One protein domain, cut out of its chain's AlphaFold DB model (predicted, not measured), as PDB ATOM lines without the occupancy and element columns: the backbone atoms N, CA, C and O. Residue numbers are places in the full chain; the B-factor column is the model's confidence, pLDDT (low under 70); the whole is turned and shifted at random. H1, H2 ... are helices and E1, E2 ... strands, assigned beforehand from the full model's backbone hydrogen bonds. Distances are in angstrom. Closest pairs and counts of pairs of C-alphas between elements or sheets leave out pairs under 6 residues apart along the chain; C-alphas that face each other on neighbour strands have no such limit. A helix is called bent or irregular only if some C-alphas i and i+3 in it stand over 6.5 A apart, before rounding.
ATOM      1  N   ALA A  42      29.067   7.533  56.835       92.06
ATOM      2  CA  ALA A  42      28.840   8.971  56.791       92.06
ATOM      3  C   ALA A  42      30.026   9.643  56.084       92.06
ATOM      4  O   ALA A  42      31.118   9.663  56.640       92.06
ATOM      5  N   ILE A  43      29.792  10.164  54.880       89.81
ATOM      6  CA  ILE A  43      30.767  10.905  54.073       89.81
ATOM      7  C   ILE A  43      30.063  12.147  53.523       89.81
ATOM      8  O   ILE A  43      28.960  12.042  52.977       89.81
ATOM      9  N   ASP A  44      30.654  13.318  53.714       86.19
ATOM     10  CA  ASP A  44      30.094  14.647  53.471       86.19
ATOM     11  C   ASP A  44      28.680  14.801  54.070       86.19
ATOM     12  O   ASP A  44      27.716  15.250  53.442       86.19
ATOM     13  N   GLY A  45      28.512  14.306  55.302       87.25
ATOM     14  CA  GLY A  45      27.238  14.336  56.029       87.25
ATOM     15  C   GLY A  45      26.124  13.446  55.453       87.25
ATOM     16  O   GLY A  45      24.978  13.535  55.906       87.25
ATOM     17  N   ARG A  46      26.424  12.576  54.481       91.75
ATOM     18  CA  ARG A  46      25.467  11.645  53.863       91.75
ATOM     19  C   ARG A  46      25.884  10.202  54.109       91.75
ATOM     20  O   ARG A  46      27.063   9.884  54.067       91.75
ATOM     21  N   GLN A  47      24.911   9.323  54.345       94.69
ATOM     22  CA  GLN A  47      25.160   7.880  54.339       94.69
ATOM     23  C   GLN A  47      25.318   7.430  52.891       94.69
ATOM     24  O   GLN A  47      24.374   7.578  52.116       94.69
ATOM     25  N   GLN A  48      26.503   6.940  52.543       94.44
ATOM     26  CA  GLN A  48      26.849   6.541  51.184       94.44
ATOM     27  C   GLN A  48      27.515   5.168  51.206       94.44
ATOM     28  O   GLN A  48      28.359   4.895  52.064       94.44
ATOM     29  N   ASN A  49      27.130   4.303  50.274       93.94
ATOM     30  CA  ASN A  49      27.904   3.109  49.942       93.94
ATOM     31  C   ASN A  49      28.961   3.415  48.864       93.94
ATOM     32  O   ASN A  49      29.005   4.522  48.327       93.94
ATOM     33  N   CYS A  50      29.810   2.437  48.538       93.75
ATOM     34  CA  CYS A  50      30.926   2.639  47.609       93.75
ATOM     35  C   CYS A  50      30.456   3.167  46.243       93.75
ATOM     36  O   CYS A  50      30.999   4.143  45.725       93.75
ATOM     37  N   ALA A  51      29.396   2.566  45.693       93.56
ATOM     38  CA  ALA A  51      28.892   2.941  44.381       93.56
ATOM     39  C   ALA A  51      28.206   4.314  44.369       93.56
ATOM     40  O   ALA A  51      28.290   5.043  43.387       93.56
ATOM     41  N   GLU A  52      27.542   4.684  45.463       93.75
ATOM     42  CA  GLU A  52      26.958   6.018  45.632       93.75
ATOM     43  C   GLU A  52      28.037   7.094  45.742       93.75
ATOM     44  O   GLU A  52      27.903   8.147  45.121       93.75
ATOM     45  N   PHE A  53      29.110   6.812  46.485       92.56
ATOM     46  CA  PHE A  53      30.197   7.760  46.707       92.56
ATOM     47  C   PHE A  53      30.983   8.062  45.424       92.56
ATOM     48  O   PHE A  53      31.270   9.225  45.147       92.56
ATOM     49  N   PHE A  54      31.289   7.036  44.622       91.00
ATOM     50  CA  PHE A  54      32.021   7.203  43.359       91.00
ATOM     51  C   PHE A  54      31.123   7.419  42.134       91.00
ATOM     52  O   PHE A  54      31.613   7.772  41.066       91.00
ATOM     53  N   GLY A  55      29.810   7.215  42.258       90.31
ATOM     54  CA  GLY A  55      28.873   7.312  41.136       90.31
ATOM     55  C   GLY A  55      29.006   6.186  40.097       90.31
ATOM     56  O   GLY A  55      28.400   6.268  39.028       90.31
ATOM     57  N   GLU A  56      29.769   5.134  40.398       90.12
ATOM     58  CA  GLU A  56      30.027   3.987  39.525       90.12
ATOM     59  C   GLU A  56      30.093   2.674  40.315       90.12
ATOM     60  O   GLU A  56      30.212   2.670  41.535       90.12
ATOM     61  N   THR A  57      29.993   1.526  39.640       89.44
ATOM     62  CA  THR A  57      30.159   0.237  40.332       89.44
ATOM     63  C   THR A  57      31.610   0.060  40.766       89.44
ATOM     64  O   THR A  57      32.508   0.088  39.928       89.44
ATOM     65  N   CYS A  58      31.828  -0.175  42.059       89.19
ATOM     66  CA  CYS A  58      33.158  -0.428  42.595       89.19
ATOM     67  C   CYS A  58      33.673  -1.813  42.205       89.19
ATOM     68  O   CYS A  58      32.970  -2.816  42.348       89.19
ATOM     69  N   ASP A  59      34.929  -1.872  41.764       88.25
ATOM     70  CA  ASP A  59      35.658  -3.133  41.709       88.25
ATOM     71  C   ASP A  59      36.010  -3.635  43.123       88.25
ATOM     72  O   ASP A  59      35.793  -2.958  44.133       88.25
ATOM     73  N   PHE A  60      36.536  -4.859  43.204       86.44
ATOM     74  CA  PHE A  60      36.840  -5.499  44.484       86.44
ATOM     75  C   PHE A  60      37.819  -4.684  45.342       86.44
ATOM     76  O   PHE A  60      37.606  -4.557  46.544       86.44
ATOM     77  N   GLU A  61      38.873  -4.124  44.745       85.62
ATOM     78  CA  GLU A  61      39.891  -3.371  45.485       85.62
ATOM     79  C   GLU A  61      39.351  -2.031  45.989       85.62
ATOM     80  O   GLU A  61      39.629  -1.636  47.122       85.62
ATOM     81  N   THR A  62      38.548  -1.349  45.172       88.88
ATOM     82  CA  THR A  62      37.895  -0.093  45.547       88.88
ATOM     83  C   THR A  62      36.897  -0.332  46.674       88.88
ATOM     84  O   THR A  62      36.887   0.412  47.655       88.88
ATOM     85  N   GLN A  63      36.112  -1.413  46.589       91.62
ATOM     86  CA  GLN A  63      35.197  -1.811  47.655       91.62
ATOM     87  C   GLN A  63      35.945  -2.191  48.943       91.62
ATOM     88  O   GLN A  63      35.510  -1.792  50.021       91.62
ATOM     89  N   ASP A  64      37.057  -2.934  48.862       89.94
ATOM     90  CA  ASP A  64      37.870  -3.276  50.041       89.94
ATOM     91  C   ASP A  64      38.404  -2.015  50.720       89.94
ATOM     92  O   ASP A  64      38.237  -1.839  51.928       89.94
ATOM     93  N   GLY A  65      38.964  -1.084  49.942       91.56
ATOM     94  CA  GLY A  65      39.430   0.189  50.478       91.56
ATOM     95  C   GLY A  65      38.310   0.982  51.146       91.56
ATOM     96  O   GLY A  65      38.459   1.442  52.281       91.56
ATOM     97  N   PHE A  66      37.160   1.079  50.481       93.94
ATOM     98  CA  PHE A  66      35.992   1.781  50.999       93.94
ATOM     99  C   PHE A  66      35.501   1.172  52.316       93.94
ATOM    100  O   PHE A  66      35.399   1.866  53.324       93.94
ATOM    101  N   ASN A  67      35.297  -0.143  52.359       93.00
ATOM    102  CA  ASN A  67      34.806  -0.839  53.549       93.00
ATOM    103  C   ASN A  67      35.728  -0.672  54.768       93.00
ATOM    104  O   ASN A  67      35.292  -0.797  55.915       93.00
ATOM    105  N   ARG A  68      37.016  -0.416  54.542       92.50
ATOM    106  CA  ARG A  68      38.012  -0.350  55.609       92.50
ATOM    107  C   ARG A  68      38.269   1.059  56.119       92.50
ATOM    108  O   ARG A  68      38.507   1.201  57.315       92.50
ATOM    109  N   TRP A  69      38.226   2.068  55.248       94.44
ATOM    110  CA  TRP A  69      38.669   3.426  55.595       94.44
ATOM    111  C   TRP A  69      37.675   4.537  55.253       94.44
ATOM    112  O   TRP A  69      37.924   5.687  55.607       94.44
ATOM    113  N   ALA A  70      36.537   4.242  54.614       93.00
ATOM    114  CA  ALA A  70      35.580   5.283  54.228       93.00
ATOM    115  C   ALA A  70      35.004   6.065  55.420       93.00
ATOM    116  O   ALA A  70      34.693   7.243  55.278       93.00
ATOM    117  N   ALA A  71      34.912   5.439  56.597       92.88
ATOM    118  CA  ALA A  71      34.444   6.088  57.824       92.88
ATOM    119  C   ALA A  71      35.297   7.300  58.245       92.88
ATOM    120  O   ALA A  71      34.782   8.204  58.896       92.88
ATOM    121  N   ASP A  72      36.578   7.312  57.868       93.81
ATOM    122  CA  ASP A  72      37.550   8.319  58.295       93.81
ATOM    123  C   ASP A  72      37.866   9.343  57.184       93.81
ATOM    124  O   ASP A  72      38.638  10.278  57.407       93.81
ATOM    125  N   LEU A  73      37.267   9.203  55.989       92.00
ATOM    126  CA  LEU A  73      37.560  10.055  54.828       92.00
ATOM    127  C   LEU A  73      37.208  11.527  55.050       92.00
ATOM    128  O   LEU A  73      37.996  12.384  54.660       92.00
ATOM    129  N   ASP A  74      36.069  11.828  55.680       89.75
ATOM    130  CA  ASP A  74      35.652  13.213  55.939       89.75
ATOM    131  C   ASP A  74      36.696  13.960  56.766       89.75
ATOM    132  O   ASP A  74      37.170  15.020  56.360       89.75
ATOM    133  N   GLY A  75      37.095  13.386  57.904       87.81
ATOM    134  CA  GLY A  75      38.120  13.975  58.763       87.81
ATOM    135  C   GLY A  75      39.468  14.046  58.052       87.81
ATOM    136  O   GLY A  75      40.112  15.089  58.047       87.81
ATOM    137  N   PHE A  76      39.863  12.969  57.372       92.00
ATOM    138  CA  PHE A  76      41.127  12.925  56.647       92.00
ATOM    139  C   PHE A  76      41.222  14.015  55.571       92.00
ATOM    140  O   PHE A  76      42.180  14.783  55.573       92.00
ATOM    141  N   ILE A  77      40.239  14.118  54.676       88.75
ATOM    142  CA  ILE A  77      40.309  15.046  53.542       88.75
ATOM    143  C   ILE A  77      40.164  16.497  54.003       88.75
ATOM    144  O   ILE A  77      40.841  17.376  53.475       88.75
ATOM    145  N   THR A  78      39.308  16.764  54.992       84.88
ATOM    146  CA  THR A  78      39.073  18.139  55.464       84.88
ATOM    147  C   THR A  78      40.197  18.679  56.347       84.88
ATOM    148  O   THR A  78      40.441  19.887  56.344       84.88
ATOM    149  N   GLU A  79      40.899  17.821  57.094       83.75
ATOM    150  CA  GLU A  79      41.940  18.251  58.034       83.75
ATOM    151  C   GLU A  79      43.359  18.183  57.445       83.75
ATOM    152  O   GLU A  79      44.247  18.931  57.873       83.75
ATOM    153  N   GLU A  80      43.611  17.317  56.459       84.00
ATOM    154  CA  GLU A  80      44.965  17.049  55.973       84.00
ATOM    155  C   GLU A  80      45.418  18.011  54.864       84.00
ATOM    156  O   GLU A  80      45.360  17.740  53.667       84.00
ATOM    157  N   GLN A  81      45.986  19.138  55.291       75.75
ATOM    158  CA  GLN A  81      46.504  20.187  54.404       75.75
ATOM    159  C   GLN A  81      47.754  19.781  53.597       75.75
ATOM    160  O   GLN A  81      48.203  20.533  52.731       75.75
ATOM    161  N   ARG A  82      48.376  18.623  53.871       81.75
ATOM    162  CA  ARG A  82      49.616  18.195  53.194       81.75
ATOM    163  C   ARG A  82      49.385  17.414  51.902       81.75
ATOM    164  O   ARG A  82      50.365  16.951  51.324       81.75
ATOM    165  N   MET A  83      48.145  17.273  51.433       89.69
ATOM    166  CA  MET A  83      47.833  16.565  50.181       89.69
ATOM    167  C   MET A  83      48.180  17.358  48.908       89.69
ATOM    168  O   MET A  83      48.193  16.792  47.819       89.69
ATOM    169  N   GLY A  84      48.565  18.632  49.048       89.50
ATOM    170  CA  GLY A  84      48.993  19.484  47.936       89.50
ATOM    171  C   GLY A  84      47.831  19.963  47.060       89.50
ATOM    172  O   GLY A  84      46.722  19.451  47.147       89.50
ATOM    173  N   SER A  85      48.100  20.938  46.181       92.06
ATOM    174  CA  SER A  85      47.049  21.593  45.380       92.06
ATOM    175  C   SER A  85      46.326  20.650  44.422       92.06
ATOM    176  O   SER A  85      45.191  20.904  44.060       92.06
ATOM    177  N   PHE A  86      46.966  19.546  44.025       94.62
ATOM    178  CA  PHE A  86      46.334  18.558  43.157       94.62
ATOM    179  C   PHE A  86      45.082  17.944  43.795       94.62
ATOM    180  O   PHE A  86      44.093  17.768  43.099       94.62
ATOM    181  N   ALA A  87      45.100  17.671  45.105       94.19
ATOM    182  CA  ALA A  87      43.927  17.173  45.824       94.19
ATOM    183  C   ALA A  87      42.781  18.202  45.834       94.19
ATOM    184  O   ALA A  87      41.617  17.850  45.653       94.19
ATOM    185  N   ASP A  88      43.122  19.487  45.971       91.88
ATOM    186  CA  ASP A  88      42.146  20.579  45.897       91.88
ATOM    187  C   ASP A  88      41.545  20.698  44.484       91.88
ATOM    188  O   ASP A  88      40.338  20.890  44.338       91.88
ATOM    189  N   ASP A  89      42.378  20.549  43.448       94.50
ATOM    190  CA  ASP A  89      41.991  20.699  42.041       94.50
ATOM    191  C   ASP A  89      41.048  19.577  41.565       94.50
ATOM    192  O   ASP A  89      40.096  19.846  40.828       94.50
ATOM    193  N   ILE A  90      41.289  18.326  41.980       94.81
ATOM    194  CA  ILE A  90      40.457  17.162  41.605       94.81
ATOM    195  C   ILE A  90      39.225  16.990  42.507       94.81
ATOM    196  O   ILE A  90      38.278  16.289  42.151       94.81
ATOM    197  N   GLY A  91      39.215  17.649  43.665       93.06
ATOM    198  CA  GLY A  91      38.100  17.653  44.601       93.06
ATOM    199  C   GLY A  91      38.045  16.444  45.541       93.06
ATOM    200  O   GLY A  91      38.875  15.533  45.516       93.06
ATOM    201  N   PHE A  92      37.034  16.464  46.414       92.50
ATOM    202  CA  PHE A  92      36.900  15.543  47.548       92.50
ATOM    203  C   PHE A  92      36.794  14.073  47.123       92.50
ATOM    204  O   PHE A  92      37.548  13.236  47.613       92.50
ATOM    205  N   THR A  93      35.872  13.747  46.212       92.25
ATOM    206  CA  THR A  93      35.594  12.355  45.825       92.25
ATOM    207  C   THR A  93      36.811  11.688  45.190       92.25
ATOM    208  O   THR A  93      37.195  10.598  45.616       92.25
ATOM    209  N   GLU A  94      37.468  12.359  44.243       94.12
ATOM    210  CA  GLU A  94      38.657  11.821  43.569       94.12
ATOM    211  C   GLU A  94      39.850  11.715  44.519       94.12
ATOM    212  O   GLU A  94      40.539  10.694  44.554       94.12
ATOM    213  N   THR A  95      40.044  12.712  45.387       95.31
ATOM    214  CA  THR A  95      41.049  12.630  46.456       95.31
ATOM    215  C   THR A  95      40.791  11.427  47.363       95.31
ATOM    216  O   THR A  95      41.723  10.684  47.681       95.31
ATOM    217  N   GLY A  96      39.530  11.181  47.731       94.25
ATOM    218  CA  GLY A  96      39.119  10.005  48.494       94.25
ATOM    219  C   GLY A  96      39.426   8.701  47.765       94.25
ATOM    220  O   GLY A  96      40.022   7.803  48.359       94.25
ATOM    221  N   LYS A  97      39.114   8.608  46.467       93.88
ATOM    222  CA  LYS A  97      39.418   7.440  45.619       93.88
ATOM    223  C   LYS A  97      40.912   7.103  45.652       93.88
ATOM    224  O   LYS A  97      41.297   5.966  45.935       93.88
ATOM    225  N   ILE A  98      41.759   8.110  45.439       95.06
ATOM    226  CA  ILE A  98      43.221   7.971  45.446       95.06
ATOM    227  C   ILE A  98      43.727   7.602  46.847       95.06
ATOM    228  O   ILE A  98      44.571   6.714  46.977       95.06
ATOM    229  N   ALA A  99      43.210   8.228  47.907       95.25
ATOM    230  CA  ALA A  99      43.617   7.945  49.284       95.25
ATOM    231  C   ALA A  99      43.267   6.511  49.716       95.25
ATOM    232  O   ALA A  99      44.108   5.820  50.295       95.25
ATOM    233  N   LEU A 100      42.070   6.022  49.377       94.62
ATOM    234  CA  LEU A 100      41.680   4.636  49.635       94.62
ATOM    235  C   LEU A 100      42.566   3.654  48.864       94.62
ATOM    236  O   LEU A 100      43.053   2.680  49.444       94.62
ATOM    237  N   LYS A 101      42.847   3.926  47.583       93.44
ATOM    238  CA  LYS A 101      43.769   3.097  46.795       93.44
ATOM    239  C   LYS A 101      45.180   3.110  47.384       93.44
ATOM    240  O   LYS A 101      45.817   2.058  47.447       93.44
ATOM    241  N   ALA A 102      45.652   4.258  47.875       93.44
ATOM    242  CA  ALA A 102      46.925   4.363  48.583       93.44
ATOM    243  C   ALA A 102      46.961   3.431  49.800       93.44
ATOM    244  O   ALA A 102      47.956   2.742  50.026       93.44
ATOM    245  N   CYS A 103      45.865   3.364  50.554       92.88
ATOM    246  CA  CYS A 103      45.746   2.486  51.708       92.88
ATOM    247  C   CYS A 103      45.746   1.003  51.349       92.88
ATOM    248  O   CYS A 103      46.477   0.242  51.984       92.88
ATOM    249  N   VAL A 104      45.016   0.598  50.303       91.25
ATOM    250  CA  VAL A 104      45.066  -0.782  49.788       91.25
ATOM    251  C   VAL A 104      46.503  -1.150  49.425       91.25
ATOM    252  O   VAL A 104      47.049  -2.121  49.944       91.25
ATOM    253  N   LEU A 105      47.150  -0.330  48.594       90.75
ATOM    254  CA  LEU A 105      48.512  -0.572  48.121       90.75
ATOM    255  C   LEU A 105      49.536  -0.598  49.264       90.75
ATOM    256  O   LEU A 105      50.449  -1.422  49.243       90.75
ATOM    257  N   THR A 106      49.356   0.233  50.294       88.44
ATOM    258  CA  THR A 106      50.251   0.285  51.465       88.44
ATOM    259  C   THR A 106      50.260  -1.015  52.269       88.44
ATOM    260  O   THR A 106      51.233  -1.335  52.954       88.44
ATOM    261  N   GLN A 107      49.173  -1.782  52.206       84.44
ATOM    262  CA  GLN A 107      49.070  -3.063  52.902       84.44
ATOM    263  C   GLN A 107      49.557  -4.254  52.082       84.44
ATOM    264  O   GLN A 107      49.633  -5.367  52.606       84.44
ATOM    265  N   THR A 108      49.913  -4.029  50.821       80.25
ATOM    266  CA  THR A 108      50.542  -5.040  49.973       80.25
ATOM    267  C   THR A 108      52.064  -4.979  50.098       80.25
ATOM    268  O   THR A 108      52.636  -3.963  50.497       80.25
ATOM    269  N   SER A 109      52.747  -6.083  49.784       65.25
ATOM    270  CA  SER A 109      54.208  -6.184  49.910       65.25
ATOM    271  C   SER A 109      54.977  -5.231  48.997       65.25
ATOM    272  O   SER A 109      56.130  -4.916  49.299       65.25
ATOM    273  N   ASP A 110      54.346  -4.743  47.927       65.19
ATOM    274  CA  ASP A 110      55.062  -4.108  46.824       65.19
ATOM    275  C   ASP A 110      55.030  -2.571  46.882       65.19
ATOM    276  O   ASP A 110      55.892  -1.940  46.282       65.19
ATOM    277  N   ASN A 111      54.170  -1.957  47.712       65.81
ATOM    278  CA  ASN A 111      54.273  -0.561  48.180       65.81
ATOM    279  C   ASN A 111      54.699   0.484  47.120       65.81
ATOM    280  O   ASN A 111      55.507   1.376  47.416       65.81
ATOM    281  N   THR A 112      54.193   0.414  45.882       84.44
ATOM    282  CA  THR A 112      54.649   1.343  44.842       84.44
ATOM    283  C   THR A 112      53.709   2.538  44.690       84.44
ATOM    284  O   THR A 112      52.547   2.433  44.311       84.44
ATOM    285  N   VAL A 113      54.251   3.738  44.922       89.94
ATOM    286  CA  VAL A 113      53.582   4.993  44.535       89.94
ATOM    287  C   VAL A 113      53.337   5.052  43.019       89.94
ATOM    288  O   VAL A 113      52.432   5.746  42.575       89.94
ATOM    289  N   ASN A 114      54.109   4.308  42.219       92.38
ATOM    290  CA  ASN A 114      53.936   4.242  40.769       92.38
ATOM    291  C   ASN A 114      52.615   3.567  40.381       92.38
ATOM    292  O   ASN A 114      51.923   4.097  39.525       92.38
ATOM    293  N   GLU A 115      52.213   2.485  41.054       92.88
ATOM    294  CA  GLU A 115      50.887   1.889  40.836       92.88
ATOM    295  C   GLU A 115      49.759   2.860  41.181       92.88
ATOM    296  O   GLU A 115      48.724   2.871  40.514       92.88
ATOM    297  N   LEU A 116      49.954   3.710  42.196       94.25
ATOM    298  CA  LEU A 116      48.983   4.758  42.492       94.25
ATOM    299  C   LEU A 116      48.955   5.833  41.396       94.25
ATOM    300  O   LEU A 116      47.881   6.325  41.060       94.25
ATOM    301  N   VAL A 117      50.107   6.197  40.825       96.56
ATOM    302  CA  VAL A 117      50.168   7.124  39.682       96.56
ATOM    303  C   VAL A 117      49.444   6.528  38.479       96.56
ATOM    304  O   VAL A 117      48.570   7.192  37.933       96.56
ATOM    305  N   ASP A 118      49.718   5.271  38.127       94.94
ATOM    306  CA  ASP A 118      49.055   4.572  37.020       94.94
ATOM    307  C   ASP A 118      47.539   4.462  37.241       94.94
ATOM    308  O   ASP A 118      46.753   4.579  36.301       94.94
ATOM    309  N   PHE A 119      47.108   4.248  38.488       93.06
ATOM    310  CA  PHE A 119      45.696   4.284  38.865       93.06
ATOM    311  C   PHE A 119      45.096   5.679  38.665       93.06
ATOM    312  O   PHE A 119      44.058   5.810  38.022       93.06
ATOM    313  N   THR A 120      45.773   6.716  39.161       95.62
ATOM    314  CA  THR A 120      45.312   8.109  39.081       95.62
ATOM    315  C   THR A 120      45.226   8.587  37.630       95.62
ATOM    316  O   THR A 120      44.289   9.287  37.263       95.62
ATOM    317  N   GLN A 121      46.155   8.155  36.774       97.06
ATOM    318  CA  GLN A 121      46.205   8.525  35.358       97.06
ATOM    319  C   GLN A 121      45.053   7.980  34.507       97.06
ATOM    320  O   GLN A 121      44.887   8.417  33.367       97.06
ATOM    321  N   ARG A 122      44.242   7.055  35.033       93.94
ATOM    322  CA  ARG A 122      43.029   6.584  34.346       93.94
ATOM    323  C   ARG A 122      41.990   7.697  34.225       93.94
ATOM    324  O   ARG A 122      41.405   7.846  33.156       93.94
ATOM    325  N   ASP A 123      41.847   8.485  35.288       93.12
ATOM    326  CA  ASP A 123      40.867   9.570  35.393       93.12
ATOM    327  C   ASP A 123      41.536  10.958  35.244       93.12
ATOM    328  O   ASP A 123      40.922  11.894  34.732       93.12
ATOM    329  N   HIS A 124      42.832  11.067  35.572       95.88
ATOM    330  CA  HIS A 124      43.660  12.278  35.454       95.88
ATOM    331  C   HIS A 124      44.967  12.002  34.686       95.88
ATOM    332  O   HIS A 124      46.027  11.871  35.305       95.88
ATOM    333  N   PRO A 125      44.942  11.884  33.344       96.88
ATOM    334  CA  PRO A 125      46.098  11.461  32.540       96.88
ATOM    335  C   PRO A 125      47.365  12.313  32.709       96.88
ATOM    336  O   PRO A 125      48.473  11.859  32.425       96.88
ATOM    337  N   GLU A 126      47.216  13.558  33.152       95.19
ATOM    338  CA  GLU A 126      48.292  14.498  33.454       95.19
ATOM    339  C   GLU A 126      48.940  14.293  34.829       95.19
ATOM    340  O   GLU A 126      49.971  14.912  35.107       95.19
ATOM    341  N   ALA A 127      48.356  13.456  35.690       96.81
ATOM    342  CA  ALA A 127      48.818  13.256  37.052       96.81
ATOM    343  C   ALA A 127      50.261  12.746  37.081       96.81
ATOM    344  O   ALA A 127      50.638  11.770  36.428       96.81
ATOM    345  N   THR A 128      51.083  13.409  37.884       96.44
ATOM    346  CA  THR A 128      52.495  13.079  38.071       96.44
ATOM    347  C   THR A 128      52.744  12.498  39.455       96.44
ATOM    348  O   THR A 128      52.010  12.760  40.409       96.44
ATOM    349  N   THR A 129      53.862  11.788  39.623       95.81
ATOM    350  CA  THR A 129      54.298  11.314  40.945       95.81
ATOM    351  C   THR A 129      54.389  12.448  41.970       95.81
ATOM    352  O   THR A 129      54.055  12.238  43.129       95.81
ATOM    353  N   ALA A 130      54.791  13.659  41.563       96.00
ATOM    354  CA  ALA A 130      54.891  14.808  42.465       96.00
ATOM    355  C   ALA A 130      53.526  15.279  42.999       96.00
ATOM    356  O   ALA A 130      53.458  15.799  44.108       96.00
ATOM    357  N   GLN A 131      52.458  15.078  42.227       96.50
ATOM    358  CA  GLN A 131      51.084  15.416  42.603       96.50
ATOM    359  C   GLN A 131      50.421  14.310  43.432       96.50
ATOM    360  O   GLN A 131      49.697  14.598  44.377       96.50
ATOM    361  N   VAL A 132      50.712  13.046  43.117       96.56
ATOM    362  CA  VAL A 132      50.104  11.876  43.771       96.56
ATOM    363  C   VAL A 132      50.800  11.517  45.091       96.56
ATOM    364  O   VAL A 132      50.160  11.089  46.053       96.56
ATOM    365  N   PHE A 133      52.121  11.706  45.177       95.19
ATOM    366  CA  PHE A 133      52.909  11.349  46.360       95.19
ATOM    367  C   PHE A 133      52.449  12.037  47.662       95.19
ATOM    368  O   PHE A 133      52.444  11.366  48.695       95.19
ATOM    369  N   PRO A 134      52.057  13.324  47.673       95.81
ATOM    370  CA  PRO A 134      51.500  13.961  48.863       95.81
ATOM    371  C   PRO A 134      50.254  13.249  49.414       95.81
ATOM    372  O   PRO A 134      50.219  12.969  50.612       95.81
ATOM    373  N   ILE A 135      49.300  12.865  48.554       96.12
ATOM    374  CA  ILE A 135      48.099  12.096  48.937       96.12
ATOM    375  C   ILE A 135      48.504  10.724  49.489       96.12
ATOM    376  O   ILE A 135      48.098  10.345  50.587       96.12
ATOM    377  N   TRP A 136      49.386  10.009  48.780       94.31
ATOM    378  CA  TRP A 136      49.939   8.726  49.230       94.31
ATOM    379  C   TRP A 136      50.587   8.829  50.612       94.31
ATOM    380  O   TRP A 136      50.368   8.002  51.495       94.31
ATOM    381  N   ASN A 137      51.418   9.847  50.821       92.88
ATOM    382  CA  ASN A 137      52.110  10.029  52.082       92.88
ATOM    383  C   ASN A 137      51.131  10.374  53.208       92.88
ATOM    384  O   ASN A 137      51.209   9.770  54.271       92.88
ATOM    385  N   ALA A 138      50.199  11.292  52.967       94.06
ATOM    386  CA  ALA A 138      49.151  11.663  53.907       94.06
ATOM    387  C   ALA A 138      48.313  10.452  54.353       94.06
ATOM    388  O   ALA A 138      48.199  10.205  55.557       94.06
ATOM    389  N   ALA A 139      47.812   9.665  53.396       94.06
ATOM    390  CA  ALA A 139      46.967   8.503  53.657       94.06
ATOM    391  C   ALA A 139      47.670   7.486  54.567       94.06
ATOM    392  O   ALA A 139      47.129   7.091  55.598       94.06
ATOM    393  N   ARG A 140      48.929   7.149  54.273       90.69
ATOM    394  CA  ARG A 140      49.716   6.180  55.058       90.69
ATOM    395  C   ARG A 140      49.981   6.576  56.500       90.69
ATOM    396  O   ARG A 140      50.284   5.711  57.312       90.69
ATOM    397  N   TRP A 141      49.959   7.865  56.810       89.00
ATOM    398  CA  TRP A 141      50.248   8.344  58.159       89.00
ATOM    399  C   TRP A 141      48.986   8.611  58.974       89.00
ATOM    400  O   TRP A 141      49.049   8.496  60.198       89.00
ATOM    401  N   HIS A 142      47.869   8.946  58.322       92.31
ATOM    402  CA  HIS A 142      46.676   9.449  59.014       92.31
ATOM    403  C   HIS A 142      45.405   8.659  58.706       92.31
ATOM    404  O   HIS A 142      44.612   8.466  59.617       92.31
ATOM    405  N   LEU A 143      45.232   8.159  57.478       93.50
ATOM    406  CA  LEU A 143      44.050   7.373  57.102       93.50
ATOM    407  C   LEU A 143      44.238   5.878  57.399       93.50
ATOM    408  O   LEU A 143      43.366   5.219  57.951       93.50
ATOM    409  N   CYS A 144      45.403   5.334  57.059       92.31
ATOM    410  CA  CYS A 144      45.717   3.912  57.182       92.31
ATOM    411  C   CYS A 144      47.133   3.687  57.729       92.31
ATOM    412  O   CYS A 144      47.987   3.109  57.047       92.31
TER     413      CYS A 144
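Overview. This is residues 42 to 144 of the 148 residues of an uncharacterized protein of Hoyosella subflava (strain DSM 45089 / JCM 17490 / NBRC 109087 / DQS3-9A1) (UniProt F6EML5). A rounded, compact helical body is built round H3b, the longer arm of a bent helix, which runs through its middle; H2a and H5 cross it, and H4 folds back along it. The other arm, H3a, packs on H5, while H1 and the small strand E1 make one end. The printed part has 103 residues, mostly helix, with one named strand and five named helices in the order E1, H1, H2, H3, H4, H5. The radius of gyration of the C-alphas is 12.3 A; they span 33 by 27 by 25 A.

Along the chain. By hydrogen bonds H3, residues 81 to 106, and H2, residues 60 to 79, were each assigned as one helix, but both are bent: C-alphas 89 and 92 are 9.1 A apart, C-alphas 68 and 71 7.7 A. The arms are H3a, 81 to 89; H3b, 92 to 106, 20.6 A long; H2a, 60 to 68; and H2b, 71 to 79. H5, residues 129 to 143, is 19.5 A long and ends at (44.050, 7.373, 57.102). H4 is residues 113 to 120, H1 50 to 54, and E1 46 to 48, beginning at (25.467, 11.645, 53.863).

Arrangement. H3b touches H5 about perpendicular at 76 degrees, with C-alphas of Ala 102 and Trp 136 closest, 5.3 A. H3b touches H2a at Leu 100 and Gly 65, closest C-alphas 5.1 A. H3b and H4 form a helical hairpin. H3a touches H5, closest C-alphas Met 83 and Ile 135, 4.6 A. Every O i to N i+4 pair is within hydrogen-bond range in H1, H2a, H3b and H4; H2b has 4 of 5, H5 9 of 11, H3a 1 of 5 beside 3 of 6 O i to N i+3 pairs.

Size, cuts and confidence. The farthest C-alphas, Gly 45 and Asp 110, are 34.6 A apart. The printed part has no cut and no long link. Residues 109 to 111 have pLDDT under 70.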